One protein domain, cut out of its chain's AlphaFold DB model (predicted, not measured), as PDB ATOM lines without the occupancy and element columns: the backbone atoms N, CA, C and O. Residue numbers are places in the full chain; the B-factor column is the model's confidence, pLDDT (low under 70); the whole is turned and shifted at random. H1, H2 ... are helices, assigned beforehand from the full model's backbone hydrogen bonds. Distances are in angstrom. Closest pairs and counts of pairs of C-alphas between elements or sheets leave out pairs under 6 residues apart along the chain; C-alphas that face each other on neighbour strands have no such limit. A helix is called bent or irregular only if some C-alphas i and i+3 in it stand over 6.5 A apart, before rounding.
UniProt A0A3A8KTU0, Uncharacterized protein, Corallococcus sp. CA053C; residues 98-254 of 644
ATOM      1  N   PRO A  98     -14.932  12.373  82.600       90.69
ATOM      2  CA  PRO A  98     -16.003  13.362  82.449       90.69
ATOM      3  C   PRO A  98     -15.763  14.647  83.249       90.69
ATOM      4  O   PRO A  98     -16.177  15.720  82.821       90.69
ATOM      5  N   GLU A  99     -15.094  14.525  84.394       91.19
ATOM      6  CA  GLU A  99     -14.739  15.637  85.271       91.19
ATOM      7  C   GLU A  99     -13.657  16.521  84.638       91.19
ATOM      8  O   GLU A  99     -13.845  17.730  84.519       91.19
ATOM      9  N   VAL A 100     -12.589  15.923  84.095       91.75
ATOM     10  CA  VAL A 100     -11.557  16.661  83.351       91.75
ATOM     11  C   VAL A 100     -12.121  17.283  82.075       91.75
ATOM     12  O   VAL A 100     -11.800  18.426  81.760       91.75
ATOM     13  N   GLN A 101     -13.008  16.590  81.351       91.88
ATOM     14  CA  GLN A 101     -13.676  17.180  80.186       91.88
ATOM     15  C   GLN A 101     -14.514  18.402  80.578       91.88
ATOM     16  O   GLN A 101     -14.481  19.408  79.872       91.88
ATOM     17  N   ALA A 102     -15.234  18.343  81.704       90.81
ATOM     18  CA  ALA A 102     -16.001  19.477  82.207       90.81
ATOM     19  C   ALA A 102     -15.092  20.657  82.586       90.81
ATOM     20  O   ALA A 102     -15.408  21.792  82.234       90.81
ATOM     21  N   ALA A 103     -13.945  20.394  83.220       91.88
ATOM     22  CA  ALA A 103     -12.953  21.419  83.540       91.88
ATOM     23  C   ALA A 103     -12.346  22.057  82.276       91.88
ATOM     24  O   ALA A 103     -12.235  23.277  82.192       91.88
ATOM     25  N   LEU A 104     -12.022  21.263  81.250       92.00
ATOM     26  CA  LEU A 104     -11.549  21.770  79.955       92.00
ATOM     27  C   LEU A 104     -12.617  22.607  79.238       92.00
ATOM     28  O   LEU A 104     -12.311  23.653  78.659       92.00
ATOM     29  N   ASP A 105     -13.874  22.166  79.267       91.31
ATOM     30  CA  ASP A 105     -14.994  22.902  78.683       91.31
ATOM     31  C   ASP A 105     -15.235  24.225  79.423       91.31
ATOM     32  O   ASP A 105     -15.504  25.241  78.780       91.31
ATOM     33  N   GLU A 106     -15.106  24.238  80.753       90.44
ATOM     34  CA  GLU A 106     -15.205  25.448  81.575       90.44
ATOM     35  C   GLU A 106     -14.043  26.405  81.301       90.44
ATOM     36  O   GLU A 106     -14.268  27.583  81.025       90.44
ATOM     37  N   LEU A 107     -12.810  25.895  81.255       89.31
ATOM     38  CA  LEU A 107     -11.609  26.651  80.902       89.31
ATOM     39  C   LEU A 107     -11.766  27.371  79.554       89.31
ATOM     40  O   LEU A 107     -11.405  28.540  79.417       89.31
ATOM     41  N   ASN A 108     -12.359  26.707  78.559       88.69
ATOM     42  CA  ASN A 108     -12.589  27.279  77.231       88.69
ATOM     43  C   ASN A 108     -13.658  28.389  77.200       88.69
ATOM     44  O   ASN A 108     -13.748  29.104  76.199       88.69
ATOM     45  N   LYS A 109     -14.452  28.569  78.266       90.44
ATOM     46  CA  LYS A 109     -15.393  29.698  78.397       90.44
ATOM     47  C   LYS A 109     -14.698  30.989  78.824       90.44
ATOM     48  O   LYS A 109     -15.235  32.069  78.571       90.44
ATOM     49  N   PHE A 110     -13.524  30.900  79.451       85.25
ATOM     50  CA  PHE A 110     -12.737  32.075  79.815       85.25
ATOM     51  C   PHE A 110     -12.158  32.747  78.565       85.25
ATOM     52  O   PHE A 110     -11.748  32.085  77.606       85.25
ATOM     53  N   GLN A 111     -12.076  34.083  78.600       84.12
ATOM     54  CA  GLN A 111     -11.289  34.829  77.616       84.12
ATOM     55  C   GLN A 111      -9.842  34.318  77.640       84.12
ATOM     56  O   GLN A 111      -9.364  34.004  78.733       84.12
ATOM     57  N   PRO A 112      -9.127  34.255  76.497       80.75
ATOM     58  CA  PRO A 112      -7.777  33.681  76.427       80.75
ATOM     59  C   PRO A 112      -6.852  34.188  77.538       80.75
ATOM     60  O   PRO A 112      -6.215  33.423  78.248       80.75
ATOM     61  N   GLU A 113      -6.920  35.490  77.775       77.19
ATOM     62  CA  GLU A 113      -6.149  36.257  78.749       77.19
ATOM     63  C   GLU A 113      -6.529  36.053  80.232       77.19
ATOM     64  O   GLU A 113      -5.917  36.676  81.100       77.19
ATOM     65  N   SER A 114      -7.547  35.238  80.512       84.25
ATOM     66  CA  SER A 114      -8.010  34.818  81.844       84.25
ATOM     67  C   SER A 114      -8.040  33.293  81.989       84.25
ATOM     68  O   SER A 114      -8.421  32.786  83.041       84.25
ATOM     69  N   GLN A 115      -7.642  32.542  80.958       88.31
ATOM     70  CA  GLN A 115      -7.659  31.080  81.003       88.31
ATOM     71  C   GLN A 115      -6.702  30.529  82.060       88.31
ATOM     72  O   GLN A 115      -7.023  29.546  82.709       88.31
ATOM     73  N   ALA A 116      -5.568  31.179  82.309       86.69
ATOM     74  CA  ALA A 116      -4.662  30.737  83.363       86.69
ATOM     75  C   ALA A 116      -5.301  30.819  84.768       86.69
ATOM     76  O   ALA A 116      -5.149  29.904  85.569       86.69
ATOM     77  N   TYR A 117      -6.110  31.852  85.025       86.81
ATOM     78  CA  TYR A 117      -6.908  31.953  86.251       86.81
ATOM     79  C   TYR A 117      -7.973  30.847  86.330       86.81
ATOM     80  O   TYR A 117      -8.113  30.199  87.362       86.81
ATOM     81  N   GLY A 118      -8.681  30.572  85.227       88.00
ATOM     82  CA  GLY A 118      -9.640  29.462  85.158       88.00
ATOM     83  C   GLY A 118      -8.999  28.087  85.399       88.00
ATOM     84  O   GLY A 118      -9.596  27.230  86.050       88.00
ATOM     85  N   LEU A 119      -7.762  27.891  84.927       91.69
ATOM     86  CA  LEU A 119      -6.977  26.689  85.204       91.69
ATOM     87  C   LEU A 119      -6.634  26.590  86.692       91.69
ATOM     88  O   LEU A 119      -6.884  25.551  87.292       91.69
ATOM     89  N   ALA A 120      -6.116  27.661  87.297       88.94
ATOM     90  CA  ALA A 120      -5.799  27.663  88.724       88.94
ATOM     91  C   ALA A 120      -7.034  27.421  89.602       88.94
ATOM     92  O   ALA A 120      -6.939  26.644  90.542       88.94
ATOM     93  N   LEU A 121      -8.199  27.990  89.269       88.69
ATOM     94  CA  LEU A 121      -9.455  27.689  89.971       88.69
ATOM     95  C   LEU A 121      -9.802  26.197  89.909       88.69
ATOM     96  O   LEU A 121     -10.094  25.592  90.933       88.69
ATOM     97  N   SER A 122      -9.706  25.594  88.721       91.44
ATOM     98  CA  SER A 122      -9.998  24.164  88.540       91.44
ATOM     99  C   SER A 122      -9.040  23.276  89.342       91.44
ATOM    100  O   SER A 122      -9.429  22.214  89.813       91.44
ATOM    101  N   LEU A 123      -7.783  23.699  89.503       90.62
ATOM    102  CA  LEU A 123      -6.798  23.001  90.331       90.62
ATOM    103  C   LEU A 123      -7.054  23.219  91.834       90.62
ATOM    104  O   LEU A 123      -6.912  22.281  92.612       90.62
ATOM    105  N   GLN A 124      -7.469  24.422  92.242       87.12
ATOM    106  CA  GLN A 124      -7.790  24.759  93.636       87.12
ATOM    107  C   GLN A 124      -9.050  24.067  94.159       87.12
ATOM    108  O   GLN A 124      -9.139  23.833  95.362       87.12
ATOM    109  N   ASP A 125      -9.996  23.717  93.284       87.50
ATOM    110  CA  ASP A 125     -11.171  22.912  93.642       87.50
ATOM    111  C   ASP A 125     -10.798  21.461  94.021       87.50
ATOM    112  O   ASP A 125     -11.586  20.774  94.671       87.50
ATOM    113  N   HIS A 126      -9.568  21.034  93.703       86.69
ATOM    114  CA  HIS A 126      -8.984  19.737  94.061       86.69
ATOM    115  C   HIS A 126      -7.669  19.904  94.853       86.69
ATOM    116  O   HIS A 126      -6.603  19.501  94.370       86.69
ATOM    117  N   PRO A 127      -7.693  20.504  96.064       75.69
ATOM    118  CA  PRO A 127      -6.485  20.879  96.796       75.69
ATOM    119  C   PRO A 127      -5.903  19.741  97.651       75.69
ATOM    120  O   PRO A 127      -4.885  19.944  98.308       75.69
ATOM    121  N   GLY A 128      -6.571  18.584  97.728       73.88
ATOM    122  CA  GLY A 128      -6.183  17.489  98.610       73.88
ATOM    123  C   GLY A 128      -5.064  16.606  98.052       73.88
ATOM    124  O   GLY A 128      -4.864  16.495  96.843       73.88
ATOM    125  N   ASP A 129      -4.387  15.897  98.958       76.69
ATOM    126  CA  ASP A 129      -3.384  14.865  98.635       76.69
ATOM    127  C   ASP A 129      -4.014  13.477  98.396       76.69
ATOM    128  O   ASP A 129      -3.325  12.456  98.360       76.69
ATOM    129  N   GLY A 130      -5.345  13.408  98.299       83.44
ATOM    130  CA  GLY A 130      -6.058  12.164  98.024       83.44
ATOM    131  C   GLY A 130      -5.791  11.664  96.605       83.44
ATOM    132  O   GLY A 130      -5.643  12.461  95.680       83.44
ATOM    133  N   ASP A 131      -5.794  10.341  96.415       87.00
ATOM    134  CA  ASP A 131      -5.546   9.710  95.108       87.00
ATOM    135  C   ASP A 131      -6.452  10.269  93.991       87.00
ATOM    136  O   ASP A 131      -6.019  10.368  92.845       87.00
ATOM    137  N   GLU A 132      -7.694  10.643  94.322       89.00
ATOM    138  CA  GLU A 132      -8.668  11.218  93.383       89.00
ATOM    139  C   GLU A 132      -8.273  12.632  92.928       89.00
ATOM    140  O   GLU A 132      -8.213  12.884  91.724       89.00
ATOM    141  N   ASP A 133      -7.917  13.521  93.858       88.06
ATOM    142  CA  ASP A 133      -7.496  14.895  93.547       88.06
ATOM    143  C   ASP A 133      -6.172  14.907  92.768       88.06
ATOM    144  O   ASP A 133      -6.044  15.582  91.744       88.06
ATOM    145  N   VAL A 134      -5.201  14.086  93.188       87.06
ATOM    146  CA  VAL A 134      -3.917  13.928  92.486       87.06
ATOM    147  C   VAL A 134      -4.132  13.380  91.069       87.06
ATOM    148  O   VAL A 134      -3.497  13.840  90.114       87.06
ATOM    149  N   ALA A 135      -5.019  12.392  90.899       89.94
ATOM    150  CA  ALA A 135      -5.338  11.835  89.586       89.94
ATOM    151  C   ALA A 135      -6.012  12.872  88.679       89.94
ATOM    152  O   ALA A 135      -5.627  12.982  87.512       89.94
ATOM    153  N   PHE A 136      -6.948  13.659  89.217       93.81
ATOM    154  CA  PHE A 136      -7.605  14.738  88.486       93.81
ATOM    155  C   PHE A 136      -6.595  15.783  87.995       93.81
ATOM    156  O   PHE A 136      -6.545  16.062  86.794       93.81
ATOM    157  N   ARG A 137      -5.732  16.310  88.880       92.75
ATOM    158  CA  ARG A 137      -4.713  17.315  88.513       92.75
ATOM    159  C   ARG A 137      -3.780  16.803  87.415       92.75
ATOM    160  O   ARG A 137      -3.548  17.498  86.421       92.75
ATOM    161  N   ARG A 138      -3.301  15.561  87.551       91.19
ATOM    162  CA  ARG A 138      -2.440  14.910  86.553       91.19
ATOM    163  C   ARG A 138      -3.123  14.740  85.210       91.19
ATOM    164  O   ARG A 138      -2.515  15.022  84.175       91.19
ATOM    165  N   GLU A 139      -4.362  14.263  85.207       93.25
ATOM    166  CA  GLU A 139      -5.115  14.041  83.978       93.25
ATOM    167  C   GLU A 139      -5.438  15.370  83.279       93.25
ATOM    168  O   GLU A 139      -5.220  15.481  82.070       93.25
ATOM    169  N   LEU A 140      -5.856  16.398  84.028       94.50
ATOM    170  CA  LEU A 140      -6.134  17.736  83.498       94.50
ATOM    171  C   LEU A 140      -4.897  18.370  82.854       94.50
ATOM    172  O   LEU A 140      -4.963  18.834  81.711       94.50
ATOM    173  N   LEU A 141      -3.754  18.365  83.546       93.88
ATOM    174  CA  LEU A 141      -2.515  18.911  82.990       93.88
ATOM    175  C   LEU A 141      -2.028  18.096  81.791       93.88
ATOM    176  O   LEU A 141      -1.687  18.670  80.759       93.88
ATOM    177  N   THR A 142      -2.090  16.766  81.854       91.50
ATOM    178  CA  THR A 142      -1.734  15.911  80.710       91.50
ATOM    179  C   THR A 142      -2.606  16.203  79.485       91.50
ATOM    180  O   THR A 142      -2.098  16.223  78.363       91.50
ATOM    181  N   ALA A 143      -3.901  16.464  79.683       91.31
ATOM    182  CA  ALA A 143      -4.828  16.789  78.604       91.31
ATOM    183  C   ALA A 143      -4.538  18.151  77.952       91.31
ATOM    184  O   ALA A 143      -4.696  18.297  76.738       91.31
ATOM    185  N   LEU A 144      -4.100  19.142  78.737       92.56
ATOM    186  CA  LEU A 144      -3.681  20.449  78.225       92.56
ATOM    187  C   LEU A 144      -2.327  20.381  77.513       92.56
ATOM    188  O   LEU A 144      -2.144  21.002  76.463       92.56
ATOM    189  N   GLY A 145      -1.392  19.622  78.077       92.69
ATOM    190  CA  GLY A 145      -0.013  19.527  77.626       92.69
ATOM    191  C   GLY A 145       0.847  20.735  78.039       92.69
ATOM    192  O   GLY A 145       0.352  21.859  78.196       92.69
ATOM    193  N   PRO A 146       2.170  20.537  78.174       93.06
ATOM    194  CA  PRO A 146       3.071  21.532  78.757       93.06
ATOM    195  C   PRO A 146       3.178  22.811  77.925       93.06
ATOM    196  O   PRO A 146       3.221  23.902  78.485       93.06
ATOM    197  N   ASP A 147       3.138  22.712  76.594       93.69
ATOM    198  CA  ASP A 147       3.253  23.881  75.713       93.69
ATOM    199  C   ASP A 147       2.027  24.806  75.829       93.69
ATOM    200  O   ASP A 147       2.153  26.032  75.768       93.69
ATOM    201  N   ARG A 148       0.828  24.237  76.038       92.81
ATOM    202  CA  ARG A 148      -0.387  25.032  76.254       92.81
ATOM    203  C   ARG A 148      -0.348  25.718  77.611       92.81
ATOM    204  O   ARG A 148      -0.670  26.900  77.684       92.81
ATOM    205  N   VAL A 149       0.060  25.004  78.659       92.81
ATOM    206  CA  VAL A 149       0.176  25.575  80.009       92.81
ATOM    207  C   VAL A 149       1.244  26.672  80.049       92.81
ATOM    208  O   VAL A 149       0.981  27.752  80.568       92.81
ATOM    209  N   ALA A 150       2.395  26.468  79.404       91.81
ATOM    210  CA  ALA A 150       3.418  27.500  79.240       91.81
ATOM    211  C   ALA A 150       2.857  28.751  78.539       91.81
ATOM    212  O   ALA A 150       3.039  29.867  79.017       91.81
ATOM    213  N   GLN A 151       2.090  28.587  77.454       90.56
ATOM    214  CA  GLN A 151       1.453  29.719  76.774       90.56
ATOM    215  C   GLN A 151       0.503  30.506  77.697       90.56
ATOM    216  O   GLN A 151       0.446  31.734  77.602       90.56
ATOM    217  N   LEU A 152      -0.239  29.818  78.571       89.19
ATOM    218  CA  LEU A 152      -1.118  30.451  79.560       89.19
ATOM    219  C   LEU A 152      -0.316  31.261  80.589       89.19
ATOM    220  O   LEU A 152      -0.666  32.408  80.866       89.19
ATOM    221  N   LEU A 153       0.793  30.709  81.091       88.38
ATOM    222  CA  LEU A 153       1.686  31.394  82.031       88.38
ATOM    223  C   LEU A 153       2.365  32.621  81.401       88.38
ATOM    224  O   LEU A 153       2.445  33.671  82.038       88.38
ATOM    225  N   THR A 154       2.768  32.554  80.128       87.19
ATOM    226  CA  THR A 154       3.310  33.724  79.413       87.19
ATOM    227  C   THR A 154       2.292  34.861  79.328       87.19
ATOM    228  O   THR A 154       2.648  36.019  79.521       87.19
ATOM    229  N   GLN A 155       1.016  34.554  79.076       81.31
ATOM    230  CA  GLN A 155      -0.039  35.573  79.002       81.31
ATOM    231  C   GLN A 155      -0.321  36.237  80.357       81.31
ATOM    232  O   GLN A 155      -0.750  37.391  80.389       81.31
ATOM    233  N   MET A 156      -0.082  35.529  81.466       77.69
ATOM    234  CA  MET A 156      -0.152  36.105  82.808       77.69
ATOM    235  C   MET A 156       1.029  37.008  83.129       77.69
ATOM    236  O   MET A 156       0.823  38.048  83.744       77.69
ATOM    237  N   ARG A 157       2.250  36.625  82.731       71.44
ATOM    238  CA  ARG A 157       3.466  37.411  82.994       71.44
ATOM    239  C   ARG A 157       3.308  38.869  82.562       71.44
ATOM    240  O   ARG A 157       3.755  39.780  83.249       71.44
ATOM    241  N   ASP A 158       2.612  39.086  81.452       68.25
ATOM    242  CA  ASP A 158       2.393  40.412  80.879       68.25
ATOM    243  C   ASP A 158       1.292  41.228  81.617       68.25
ATOM    244  O   ASP A 158       0.996  42.361  81.231       68.25
ATOM    245  N   LYS A 159       0.695  40.690  82.698       65.06
ATOM    246  CA  LYS A 159      -0.329  41.322  83.552       65.06
ATOM    247  C   LYS A 159       0.097  41.327  85.034       65.06
ATOM    248  O   LYS A 159      -0.132  40.375  85.772       65.06
ATOM    249  N   LEU A 160       0.687  42.431  85.490       50.47
ATOM    250  CA  LEU A 160       1.103  42.633  86.888       50.47
ATOM    251  C   LEU A 160      -0.104  42.767  87.844       50.47
ATOM    252  O   LEU A 160      -0.967  43.613  87.611       50.47
ATOM    253  N   GLY A 161      -0.135  41.987  88.935       56.41
ATOM    254  CA  GLY A 161      -1.013  42.221  90.102       56.41
ATOM    255  C   GLY A 161      -1.691  40.988  90.722       56.41
ATOM    256  O   GLY A 161      -1.799  40.923  91.939       56.41
ATOM    257  N   GLU A 162      -2.102  40.000  89.917       57.00
ATOM    258  CA  GLU A 162      -2.754  38.741  90.371       57.00
ATOM    259  C   GLU A 162      -1.951  37.483  89.965       57.00
ATOM    260  O   GLU A 162      -2.397  36.347  90.119       57.00
ATOM    261  N   GLY A 163      -0.759  37.692  89.400       65.06
ATOM    262  CA  GLY A 163       0.063  36.669  88.753       65.06
ATOM    263  C   GLY A 163       0.650  35.587  89.674       65.06
ATOM    264  O   GLY A 163       0.563  34.415  89.308       65.06
ATOM    265  N   PRO A 164       1.238  35.929  90.837       73.00
ATOM    266  CA  PRO A 164       1.982  34.964  91.646       73.00
ATOM    267  C   PRO A 164       1.131  33.798  92.168       73.00
ATOM    268  O   PRO A 164       1.396  32.657  91.806       73.00
ATOM    269  N   GLY A 165       0.044  34.056  92.903       77.38
ATOM    270  CA  GLY A 165      -0.775  32.975  93.477       77.38
ATOM    271  C   GLY A 165      -1.404  32.030  92.438       77.38
ATOM    272  O   GLY A 165      -1.537  30.833  92.675       77.38
ATOM    273  N   VAL A 166      -1.748  32.535  91.246       83.69
ATOM    274  CA  VAL A 166      -2.230  31.695  90.132       83.69
ATOM    275  C   VAL A 166      -1.098  30.824  89.579       83.69
ATOM    276  O   VAL A 166      -1.309  29.648  89.283       83.69
ATOM    277  N   ALA A 167       0.102  31.387  89.431       84.75
ATOM    278  CA  ALA A 167       1.244  30.668  88.884       84.75
ATOM    279  C   ALA A 167       1.790  29.617  89.862       84.75
ATOM    280  O   ALA A 167       2.195  28.547  89.415       84.75
ATOM    281  N   GLU A 168       1.741  29.889  91.167       86.38
ATOM    282  CA  GLU A 168       2.089  28.943  92.233       86.38
ATOM    283  C   GLU A 168       1.272  27.651  92.121       86.38
ATOM    284  O   GLU A 168       1.843  26.573  91.981       86.38
ATOM    285  N   VAL A 169      -0.060  27.764  92.066       87.62
ATOM    286  CA  VAL A 169      -0.975  26.612  91.958       87.62
ATOM    287  C   VAL A 169      -0.703  25.790  90.697       87.62
ATOM    288  O   VAL A 169      -0.714  24.558  90.719       87.62
ATOM    289  N   ILE A 170      -0.464  26.466  89.570       90.25
ATOM    290  CA  ILE A 170      -0.176  25.792  88.299       90.25
ATOM    291  C   ILE A 170       1.177  25.073  88.366       90.25
ATOM    292  O   ILE A 170       1.287  23.950  87.871       90.25
ATOM    293  N   LEU A 171       2.200  25.696  88.961       90.31
ATOM    294  CA  LEU A 171       3.523  25.095  89.140       90.31
ATOM    295  C   LEU A 171       3.486  23.888  90.078       90.31
ATOM    296  O   LEU A 171       4.082  22.865  89.751       90.31
ATOM    297  N   GLU A 172       2.773  23.980  91.200       88.31
ATOM    298  CA  GLU A 172       2.597  22.883  92.158       88.31
ATOM    299  C   GLU A 172       2.014  21.646  91.463       88.31
ATOM    300  O   GLU A 172       2.618  20.572  91.468       88.31
ATOM    301  N   ALA A 173       0.901  21.816  90.746       88.56
ATOM    302  CA  ALA A 173       0.294  20.725  89.991       88.56
ATOM    303  C   ALA A 173       1.217  20.207  88.868       88.56
ATOM    304  O   ALA A 173       1.231  19.009  88.560       88.56
ATOM    305  N   ALA A 174       2.013  21.084  88.247       90.06
ATOM    306  CA  ALA A 174       2.961  20.707  87.201       90.06
ATOM    307  C   ALA A 174       4.126  19.856  87.721       90.06
ATOM    308  O   ALA A 174       4.553  18.944  87.006       90.06
ATOM    309  N   ILE A 175       4.605  20.096  88.947       89.25
ATOM    310  CA  ILE A 175       5.634  19.265  89.596       89.25
ATOM    311  C   ILE A 175       5.164  17.808  89.681       89.25
ATOM    312  O   ILE A 175       5.926  16.885  89.396       89.25
ATOM    313  N   GLU A 176       3.886  17.589  89.994       85.12
ATOM    314  CA  GLU A 176       3.303  16.249  90.119       85.12
ATOM    315  C   GLU A 176       3.030  15.557  88.774       85.12
ATOM    316  O   GLU A 176       2.836  14.333  88.744       85.12
ATOM    317  N   SER A 177       2.963  16.327  87.683       87.25
ATOM    318  CA  SER A 177       2.328  15.909  86.424       87.25
ATOM    319  C   SER A 177       3.267  15.871  85.223       87.25
ATOM    320  O   SER A 177       3.043  15.090  84.296       87.25
ATOM    321  N   TYR A 178       4.315  16.691  85.213       92.00
ATOM    322  CA  TYR A 178       5.235  16.810  84.086       92.00
ATOM    323  C   TYR A 178       6.639  16.313  84.426       92.00
ATOM    324  O   TYR A 178       7.061  16.397  85.575       92.00
ATOM    325  N   PRO A 179       7.404  15.819  83.437       91.50
ATOM    326  CA  PRO A 179       8.834  15.599  83.608       91.50
ATOM    327  C   PRO A 179       9.580  16.939  83.721       91.50
ATOM    328  O   PRO A 179       9.131  17.961  83.202       91.50
ATOM    329  N   LEU A 180      10.779  16.916  84.309       91.38
ATOM    330  CA  LEU A 180      11.588  18.112  84.585       91.38
ATOM    331  C   LEU A 180      11.804  19.030  83.366       91.38
ATOM    332  O   LEU A 180      11.731  20.249  83.484       91.38
ATOM    333  N   ALA A 181      12.022  18.465  82.174       89.81
ATOM    334  CA  ALA A 181      12.210  19.259  80.956       89.81
ATOM    335  C   ALA A 181      10.968  20.091  80.586       89.81
ATOM    336  O   ALA A 181      11.095  21.193  80.057       89.81
ATOM    337  N   ASP A 182       9.775  19.566  80.864       93.75
ATOM    338  CA  ASP A 182       8.516  20.261  80.617       93.75
ATOM    339  C   ASP A 182       8.191  21.237  81.754       93.75
ATOM    340  O   ASP A 182       7.760  22.352  81.473       93.75
ATOM    341  N   GLN A 183       8.500  20.892  83.009       93.62
ATOM    342  CA  GLN A 183       8.462  21.842  84.132       93.62
ATOM    343  C   GLN A 183       9.347  23.072  83.845       93.62
ATOM    344  O   GLN A 183       8.919  24.211  84.029       93.62
ATOM    345  N   GLY A 184      10.539  22.861  83.277       92.81
ATOM    346  CA  GLY A 184      11.445  23.930  82.856       92.81
ATOM    347  C   GLY A 184      10.857  24.867  81.795       92.81
ATOM    348  O   GLY A 184      11.099  26.072  81.838       92.81
ATOM    349  N   LYS A 185      10.015  24.369  80.879       94.25
ATOM    350  CA  LYS A 185       9.299  25.232  79.916       94.25
ATOM    351  C   LYS A 185       8.295  26.151  80.605       94.25
ATOM    352  O   LYS A 185       8.145  27.297  80.191       94.25
ATOM    353  N   LEU A 186       7.598  25.651  81.627       94.00
ATOM    354  CA  LEU A 186       6.644  26.446  82.402       94.00
ATOM    355  C   LEU A 186       7.374  27.552  83.172       94.00
ATOM    356  O   LEU A 186       6.966  28.710  83.105       94.00
ATOM    357  N   VAL A 187       8.497  27.216  83.813       93.81
ATOM    358  CA  VAL A 187       9.352  28.190  84.507       93.81
ATOM    359  C   VAL A 187       9.913  29.242  83.543       93.81
ATOM    360  O   VAL A 187       9.829  30.440  83.813       93.81
ATOM    361  N   GLN A 188      10.388  28.829  82.366       94.31
ATOM    362  CA  GLN A 188      10.809  29.753  81.308       94.31
ATOM    363  C   GLN A 188       9.675  30.680  80.843       94.31
ATOM    364  O   GLN A 188       9.890  31.869  80.599       94.31
ATOM    365  N   ALA A 189       8.457  30.154  80.720       91.31
ATOM    366  CA  ALA A 189       7.298  30.931  80.303       91.31
ATOM    367  C   ALA A 189       6.876  31.992  81.330       91.31
ATOM    368  O   ALA A 189       6.415  33.063  80.925       91.31
ATOM    369  N   MET A 190       7.047  31.709  82.624       89.56
ATOM    370  CA  MET A 190       6.817  32.666  83.710       89.56
ATOM    371  C   MET A 190       7.877  33.764  83.763       89.56
ATOM    372  O   MET A 190       7.541  34.924  83.993       89.56
ATOM    373  N   GLY A 191       9.140  33.413  83.526       89.75
ATOM    374  CA  GLY A 191      10.270  34.318  83.703       89.75
ATOM    375  C   GLY A 191      10.693  34.498  85.172       89.75
ATOM    376  O   GLY A 191       9.963  34.111  86.092       89.75
ATOM    377  N   PRO A 192      11.886  35.075  85.397       90.19
ATOM    378  CA  PRO A 192      12.508  35.146  86.716       90.19
ATOM    379  C   PRO A 192      11.755  36.045  87.706       90.19
ATOM    380  O   PRO A 192      11.717  35.742  88.892       90.19
ATOM    381  N   GLU A 193      11.113  37.120  87.249       87.44
ATOM    382  CA  GLU A 193      10.438  38.080  88.132       87.44
ATOM    383  C   GLU A 193       9.167  37.490  88.760       87.44
ATOM    384  O   GLU A 193       8.938  37.609  89.968       87.44
ATOM    385  N   VAL A 194       8.341  36.814  87.950       87.69
ATOM    386  CA  VAL A 194       7.116  36.158  88.435       87.69
ATOM    387  C   VAL A 194       7.479  34.971  89.317       87.69
ATOM    388  O   VAL A 194       6.913  34.834  90.397       87.69
ATOM    389  N   LEU A 195       8.446  34.146  88.898       90.25
ATOM    390  CA  LEU A 195       8.918  33.024  89.706       90.25
ATOM    391  C   LEU A 195       9.498  33.496  91.045       90.25
ATOM    392  O   LEU A 195       9.162  32.936  92.084       90.25
ATOM    393  N   GLY A 196      10.316  34.551  91.038       89.69
ATOM    394  CA  GLY A 196      10.873  35.133  92.256       89.69
ATOM    395  C   GLY A 196       9.790  35.652  93.203       89.69
ATOM    396  O   GLY A 196       9.865  35.423  94.406       89.69
ATOM    397  N   SER A 197       8.740  36.277  92.660       87.44
ATOM    398  CA  SER A 197       7.594  36.749  93.450       87.44
ATOM    399  C   SER A 197       6.802  35.592  94.072       87.44
ATOM    400  O   SER A 197       6.506  35.650  95.261       87.44
ATOM    401  N   VAL A 198       6.530  34.525  93.305       88.75
ATOM    402  CA  VAL A 198       5.875  33.294  93.801       88.75
ATOM    403  C   VAL A 198       6.653  32.692  94.961       88.75
ATOM    404  O   VAL A 198       6.098  32.426  96.022       88.75
ATOM    405  N   LEU A 199       7.956  32.498  94.762       90.75
ATOM    406  CA  LEU A 199       8.806  31.879  95.766       90.75
ATOM    407  C   LEU A 199       8.882  32.731  97.036       90.75
ATOM    408  O   LEU A 199       8.788  32.196  98.136       90.75
ATOM    409  N   ARG A 200       9.016  34.052  96.888       88.19
ATOM    410  CA  ARG A 200       9.049  34.986  98.014       88.19
ATOM    411  C   ARG A 200       7.759  34.945  98.830       88.19
ATOM    412  O   ARG A 200       7.821  34.671 100.024       88.19
ATOM    413  N   GLU A 201       6.615  35.172  98.185       85.56
ATOM    414  CA  GLU A 201       5.305  35.193  98.853       85.56
ATOM    415  C   GLU A 201       5.003  33.853  99.535       85.56
ATOM    416  O   GLU A 201       4.511  33.822 100.664       85.56
ATOM    417  N   GLY A 202       5.365  32.740  98.891       86.69
ATOM    418  CA  GLY A 202       5.180  31.406  99.448       86.69
ATOM    419  C   GLY A 202       6.060  31.122 100.672       86.69
ATOM    420  O   GLY A 202       5.565  30.576 101.662       86.69
ATOM    421  N   VAL A 203       7.340  31.529 100.674       88.38
ATOM    422  CA  VAL A 203       8.208  31.406 101.865       88.38
ATOM    423  C   VAL A 203       7.681  32.267 103.015       88.38
ATOM    424  O   VAL A 203       7.609  31.795 104.149       88.38
ATOM    425  N   GLU A 204       7.270  33.506 102.741       84.88
ATOM    426  CA  GLU A 204       6.699  34.394 103.760       84.88
ATOM    427  C   GLU A 204       5.404  33.820 104.349       84.88
ATOM    428  O   GLU A 204       5.204  33.830 105.568       84.88
ATOM    429  N   ALA A 205       4.550  33.233 103.507       82.00
ATOM    430  CA  ALA A 205       3.363  32.522 103.958       82.00
ATOM    431  C   ALA A 205       3.726  31.295 104.814       82.00
ATOM    432  O   ALA A 205       3.135  31.104 105.878       82.00
ATOM    433  N   ALA A 206       4.716  30.491 104.422       84.56
ATOM    434  CA  ALA A 206       5.154  29.325 105.193       84.56
ATOM    435  C   ALA A 206       5.767  29.707 106.560       84.56
ATOM    436  O   ALA A 206       5.574  28.990 107.546       84.56
ATOM    437  N   GLY A 207       6.452  30.854 106.634       80.69
ATOM    438  CA  GLY A 207       7.080  31.387 107.848       80.69
ATOM    439  C   GLY A 207       6.146  32.181 108.774       80.69
ATOM    440  O   GLY A 207       6.505  32.479 109.920       80.69
ATOM    441  N   SER A 208       4.936  32.515 108.321       80.62
ATOM    442  CA  SER A 208       3.998  33.343 109.078       80.62
ATOM    443  C   SER A 208       3.138  32.527 110.060       80.62
ATOM    444  O   SER A 208       2.538  31.514 109.692       80.62
ATOM    445  N   PRO A 209       2.992  32.973 111.326       72.88
ATOM    446  CA  PRO A 209       2.188  32.268 112.321       72.88
ATOM    447  C   PRO A 209       0.676  32.399 112.120       72.88
ATOM    448  O   PRO A 209      -0.086  31.705 112.792       72.88
ATOM    449  N   VAL A 210       0.239  33.294 111.234       78.88
ATOM    450  CA  VAL A 210      -1.181  33.524 110.933       78.88
ATOM    451  C   VAL A 210      -1.629  32.857 109.633       78.88
ATOM    452  O   VAL A 210      -2.806  32.958 109.286       78.88
ATOM    453  N   SER A 211      -0.727  32.164 108.932       78.50
ATOM    454  CA  SER A 211      -1.065  31.454 107.703       78.50
ATOM    455  C   SER A 211      -1.970  30.252 107.990       78.50
ATOM    456  O   SER A 211      -1.596  29.382 108.788       78.50
ATOM    457  N   PRO A 212      -3.158  30.172 107.361       72.62
ATOM    458  CA  PRO A 212      -3.979  28.970 107.415       72.62
ATOM    459  C   PRO A 212      -3.225  27.806 106.755       72.62
ATOM    460  O   PRO A 212      -2.508  28.007 105.781       72.62
ATOM    461  N   ASP A 213      -3.358  26.600 107.310       76.62
ATOM    462  CA  ASP A 213      -2.734  25.371 106.791       76.62
ATOM    463  C   ASP A 213      -1.218  25.479 106.521       76.62
ATOM    464  O   ASP A 213      -0.701  24.966 105.529       76.62
ATOM    465  N   ARG A 214      -0.477  26.112 107.446       81.00
ATOM    466  CA  ARG A 214       0.985  26.320 107.366       81.00
ATOM    467  C   ARG A 214       1.776  25.072 106.959       81.00
ATOM    468  O   ARG A 214       2.731  25.186 106.203       81.00
ATOM    469  N   GLU A 215       1.417  23.891 107.470       81.38
ATOM    470  CA  GLU A 215       2.112  22.641 107.119       81.38
ATOM    471  C   GLU A 215       2.000  22.324 105.616       81.38
ATOM    472  O   GLU A 215       2.983  21.894 105.016       81.38
ATOM    473  N   ALA A 216       0.847  22.601 104.997       80.06
ATOM    474  CA  ALA A 216       0.660  22.444 103.558       80.06
ATOM    475  C   ALA A 216       1.455  23.500 102.777       80.06
ATOM    476  O   ALA A 216       2.158  23.152 101.834       80.06
ATOM    477  N   ALA A 217       1.426  24.768 103.208       81.94
ATOM    478  CA  ALA A 217       2.239  25.827 102.595       81.94
ATOM    479  C   ALA A 217       3.745  25.495 102.640       81.94
ATOM    480  O   ALA A 217       4.448  25.636 101.643       81.94
ATOM    481  N   LEU A 218       4.230  24.972 103.769       85.12
ATOM    482  CA  LEU A 218       5.615  24.532 103.922       85.12
ATOM    483  C   LEU A 218       5.966  23.393 102.951       85.12
ATOM    484  O   LEU A 218       6.989  23.462 102.273       85.12
ATOM    485  N   ALA A 219       5.116  22.366 102.857       85.19
ATOM    486  CA  ALA A 219       5.332  21.230 101.960       85.19
ATOM    487  C   ALA A 219       5.363  21.657 100.481       85.19
ATOM    488  O   ALA A 219       6.243  21.230  99.730       85.19
ATOM    489  N   ARG A 220       4.459  22.558 100.077       85.88
ATOM    490  CA  ARG A 220       4.448  23.155  98.731       85.88
ATOM    491  C   ARG A 220       5.745  23.878  98.425       85.88
ATOM    492  O   ARG A 220       6.372  23.630  97.394       85.88
ATOM    493  N   MET A 221       6.189  24.717  99.355       90.88
ATOM    494  CA  MET A 221       7.423  25.472  99.191       90.88
ATOM    495  C   MET A 221       8.662  24.581  99.142       90.88
ATOM    496  O   MET A 221       9.592  24.884  98.398       90.88
ATOM    497  N   GLN A 222       8.673  23.448  99.846       91.44
ATOM    498  CA  GLN A 222       9.736  22.447  99.718       91.44
ATOM    499  C   GLN A 222       9.734  21.775  98.335       91.44
ATOM    500  O   GLN A 222      10.800  21.554  97.755       91.44
ATOM    501  N   GLY A 223       8.553  21.497  97.772       90.38
ATOM    502  CA  GLY A 223       8.412  21.004  96.399       90.38
ATOM    503  C   GLY A 223       8.949  21.997  95.366       90.38
ATOM    504  O   GLY A 223       9.751  21.629  94.507       90.38
ATOM    505  N   LEU A 224       8.584  23.277  95.495       93.19
ATOM    506  CA  LEU A 224       9.090  24.351  94.634       93.19
ATOM    507  C   LEU A 224      10.600  24.569  94.801       93.19
ATOM    508  O   LEU A 224      11.307  24.729  93.811       93.19
ATOM    509  N   ALA A 225      11.126  24.512  96.027       94.69
ATOM    510  CA  ALA A 225      12.565  24.577  96.268       94.69
ATOM    511  C   ALA A 225      13.309  23.422  95.579       94.69
ATOM    512  O   ALA A 225      14.339  23.645  94.941       94.69
ATOM    513  N   THR A 226      12.767  22.202  95.650       94.81
ATOM    514  CA  THR A 226      13.331  21.025  94.966       94.81
ATOM    515  C   THR A 226      13.347  21.223  93.450       94.81
ATOM    516  O   THR A 226      14.378  21.008  92.820       94.81
ATOM    517  N   LEU A 227      12.252  21.737  92.871       94.56
ATOM    518  CA  LEU A 227      12.198  22.106  91.452       94.56
ATOM    519  C   LEU A 227      13.320  23.087  91.076       94.56
ATOM    520  O   LEU A 227      13.965  22.911  90.045       94.56
ATOM    521  N   MET A 228      13.589  24.099  91.906       95.50
ATOM    522  CA  MET A 228      14.679  25.053  91.663       95.50
ATOM    523  C   MET A 228      16.050  24.364  91.644       95.50
ATOM    524  O   MET A 228      16.867  24.645  90.765       95.50
ATOM    525  N   GLY A 229      16.292  23.433  92.569       94.12
ATOM    526  CA  GLY A 229      17.517  22.628  92.599       94.12
ATOM    527  C   GLY A 229      17.668  21.716  91.379       94.12
ATOM    528  O   GLY A 229      18.756  21.630  90.795       94.12
ATOM    529  N   ASP A 230      16.578  21.078  90.958       94.38
ATOM    530  CA  ASP A 230      16.540  20.201  89.789       94.38
ATOM    531  C   ASP A 230      16.780  20.981  88.487       94.38
ATOM    532  O   ASP A 230      17.586  20.561  87.652       94.38
ATOM    533  N   LEU A 231      16.145  22.149  88.328       94.12
ATOM    534  CA  LEU A 231      16.336  23.029  87.171       94.12
ATOM    535  C   LEU A 231      17.745  23.616  87.115       94.12
ATOM    536  O   LEU A 231      18.335  23.665  86.035       94.12
ATOM    537  N   HIS A 232      18.312  24.012  88.258       92.00
ATOM    538  CA  HIS A 232      19.698  24.491  88.334       92.00
ATOM    539  C   HIS A 232      20.702  23.426  87.885       92.00
ATOM    540  O   HIS A 232      21.724  23.735  87.276       92.00
ATOM    541  N   SER A 233      20.388  22.157  88.146       89.25
ATOM    542  CA  SER A 233      21.236  21.011  87.803       89.25
ATOM    543  C   SER A 233      21.173  20.622  86.317       89.25
ATOM    544  O   SER A 233      21.935  19.757  85.872       89.25
ATOM    545  N   LEU A 234      20.282  21.236  85.528       90.06
ATOM    546  CA  LEU A 234      20.198  20.999  84.088       90.06
ATOM    547  C   LEU A 234      21.398  21.609  83.335       90.06
ATOM    548  O   LEU A 234      21.972  22.608  83.765       90.06
ATOM    549  N   PRO A 235      21.767  21.063  82.157       90.38
ATOM    550  CA  PRO A 235      22.794  21.666  81.313       90.38
ATOM    551  C   PRO A 235      22.474  23.134  80.977       90.38
ATOM    552  O   PRO A 235      21.310  23.436  80.684       90.38
ATOM    553  N   PRO A 236      23.480  24.029  80.922       89.19
ATOM    554  CA  PRO A 236      23.273  25.420  80.531       89.19
ATOM    555  C   PRO A 236      22.511  25.547  79.206       89.19
ATOM    556  O   PRO A 236      22.836  24.876  78.224       89.19
ATOM    557  N   GLY A 237      21.501  26.419  79.182       86.94
ATOM    558  CA  GLY A 237      20.607  26.608  78.034       86.94
ATOM    559  C   GLY A 237      19.402  25.662  77.991       86.94
ATOM    560  O   GLY A 237      18.599  25.755  77.062       86.94
ATOM    561  N   SER A 238      19.249  24.773  78.977       92.81
ATOM    562  CA  SER A 238      17.998  24.028  79.165       92.81
ATOM    563  C   SER A 238      16.860  24.978  79.567       92.81
ATOM    564  O   SER A 238      17.114  25.940  80.296       92.81
ATOM    565  N   PRO A 239      15.609  24.728  79.129       91.81
ATOM    566  CA  PRO A 239      14.466  25.556  79.513       91.81
ATOM    567  C   PRO A 239      14.335  25.679  81.035       91.81
ATOM    568  O   PRO A 239      14.382  24.670  81.736       91.81
ATOM    569  N   GLY A 240      14.173  26.905  81.533       89.62
ATOM    570  CA  GLY A 240      13.928  27.196  82.946       89.62
ATOM    571  C   GLY A 240      15.181  27.270  83.819       89.62
ATOM    572  O   GLY A 240      15.088  27.744  84.946       89.62
ATOM    573  N   GLN A 241      16.354  26.855  83.322       93.25
ATOM    574  CA  GLN A 241      17.599  26.882  84.098       93.25
ATOM    575  C   GLN A 241      18.062  28.320  84.385       93.25
ATOM    576  O   GLN A 241      18.371  28.656  85.527       93.25
ATOM    577  N   SER A 242      18.061  29.194  83.373       92.00
ATOM    578  CA  SER A 242      18.436  30.605  83.543       92.00
ATOM    579  C   SER A 242      17.414  31.397  84.351       92.00
ATOM    580  O   SER A 242      17.772  32.315  85.079       92.00
ATOM    581  N   GLU A 243      16.139  31.048  84.222       94.25
ATOM    582  CA  GLU A 243      15.032  31.702  84.904       94.25
ATOM    583  C   GLU A 243      14.982  31.300  86.380       94.25
ATOM    584  O   GLU A 243      14.698  32.151  87.216       94.25
ATOM    585  N   ALA A 244      15.344  30.056  86.718       92.31
ATOM    586  CA  ALA A 244      15.537  29.631  88.101       92.31
ATOM    587  C   ALA A 244      16.672  30.418  88.783       92.31
ATOM    588  O   ALA A 244      16.480  30.969  89.866       92.31
ATOM    589  N   ALA A 245      17.831  30.548  88.126       89.81
ATOM    590  CA  ALA A 245      18.929  31.371  88.639       89.81
ATOM    591  C   ALA A 245      18.519  32.853  88.766       89.81
ATOM    592  O   ALA A 245      18.664  33.453  89.827       89.81
ATOM    593  N   GLY A 246      17.910  33.416  87.716       90.00
ATOM    594  CA  GLY A 246      17.455  34.805  87.711       90.00
ATOM    595  C   GLY A 246      16.351  35.103  88.731       90.00
ATOM    596  O   GLY A 246      16.252  36.234  89.197       90.00
ATOM    597  N   ALA A 247      15.530  34.118  89.106       92.06
ATOM    598  CA  ALA A 247      14.525  34.281  90.155       92.06
ATOM    599  C   ALA A 247      15.163  34.413  91.541       92.06
ATOM    600  O   ALA A 247      14.719  35.244  92.328       92.06
ATOM    601  N   LEU A 248      16.221  33.649  91.835       91.50
ATOM    602  CA  LEU A 248      16.978  33.807  93.080       91.50
ATOM    603  C   LEU A 248      17.672  35.169  93.130       91.50
ATOM    604  O   LEU A 248      17.545  35.866  94.136       91.50
ATOM    605  N   ASP A 249      18.300  35.592  92.030       88.06
ATOM    606  CA  ASP A 249      18.878  36.936  91.917       88.06
ATOM    607  C   ASP A 249      17.804  38.017  92.118       88.06
ATOM    608  O   ASP A 249      18.031  39.023  92.793       88.06
ATOM    609  N   HIS A 250      16.604  37.819  91.564       86.31
ATOM    610  CA  HIS A 250      15.490  38.741  91.753       86.31
ATOM    611  C   HIS A 250      15.061  38.818  93.221       86.31
ATOM    612  O   HIS A 250      14.910  39.924  93.730       86.31
ATOM    613  N   ILE A 251      14.915  37.684  93.913       88.62
ATOM    614  CA  ILE A 251      14.560  37.641  95.341       88.62
ATOM    615  C   ILE A 251      15.611  38.377  96.177       88.62
ATOM    616  O   ILE A 251      15.253  39.217  96.997       88.62
ATOM    617  N   GLN A 252      16.898  38.112  95.936       85.19
ATOM    618  CA  GLN A 252      18.002  38.743  96.665       85.19
ATOM    619  C   GLN A 252      18.004  40.270  96.511       85.19
ATOM    620  O   GLN A 252      18.216  40.987  97.485       85.19
ATOM    621  N   ASN A 253      17.746  40.769  95.298       77.19
ATOM    622  CA  ASN A 253      17.844  42.195  94.975       77.19
ATOM    623  C   ASN A 253      16.528  42.974  95.154       77.19
ATOM    624  O   ASN A 253      16.525  44.203  95.059       77.19
ATOM    625  N   SER A 254      15.410  42.289  95.401       65.81
ATOM    626  CA  SER A 254      14.078  42.896  95.507       65.81
ATOM    627  C   SER A 254      13.625  42.979  96.961       65.81
ATOM    628  O   SER A 254      12.665  42.324  97.367       65.81
TER     629      SER A 254
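This is residues 98 to 254 of the 644 residues of an uncharacterized protein of Corallococcus sp. CA053C (UniProt A0A3A8KTU0). H5 runs through the middle of a compact globule, with H4 and H6 side by side along it. H2 and H3 pack on one side of this core with H1 beyond them, and the hairpin of H7 and H8 crosses H5 on the other side with H9 beyond it. The printed part has 157 residues with nine named helices, H1 to H9 in chain order, and no named strand: all helix. The radius of gyration of the C-alphas is 14.9 A; the spans are 44 by 38 by 28 A.

H1, residues 98 to 107, and H2, residues 112 to 124, form a hairpin, their closest C-alphas, of Leu 107 and Gly 118, 5.5 A apart. H2 is irregular: C-alphas 113 and 116 are 7.3 A apart. H3, residues 131 to 144, touches H1, closest at the C-alphas of Val 100 and Leu 140, 5.5 A. H4, residues 146 to 157, H5, residues 163 to 177, and H6, residues 180 to 190, form an up and down bundle, each running against the one before. H5 is the hub, touching six helices. H7, residues 192 to 207, touches H5 about perpendicular at 86 degrees, closest at the C-alphas of Pro 164 and Val 198, 4.8 A. H8, residues 214 to 232, forms a hairpin with H7. H9, residues 241 to 253, is apart from H5. Every O i to N i+4 pair is within hydrogen-bond range except in H2, 7 of 9, and H5, 10 of 11.

C-alpha 98 begins H1 at (-16.003, 13.362, 82.449). H5 measures 21.0 A, H7 22.1 A and H8 26.8 A. C-alpha 253 ends H9 at (17.844, 42.195, 94.975).

The farthest C-alphas, of Pro 98 and Asn 253, are 46.2 A apart. The printed part has no cut and no long link. pLDDT is under 70 at residues 158 to 163 and 254.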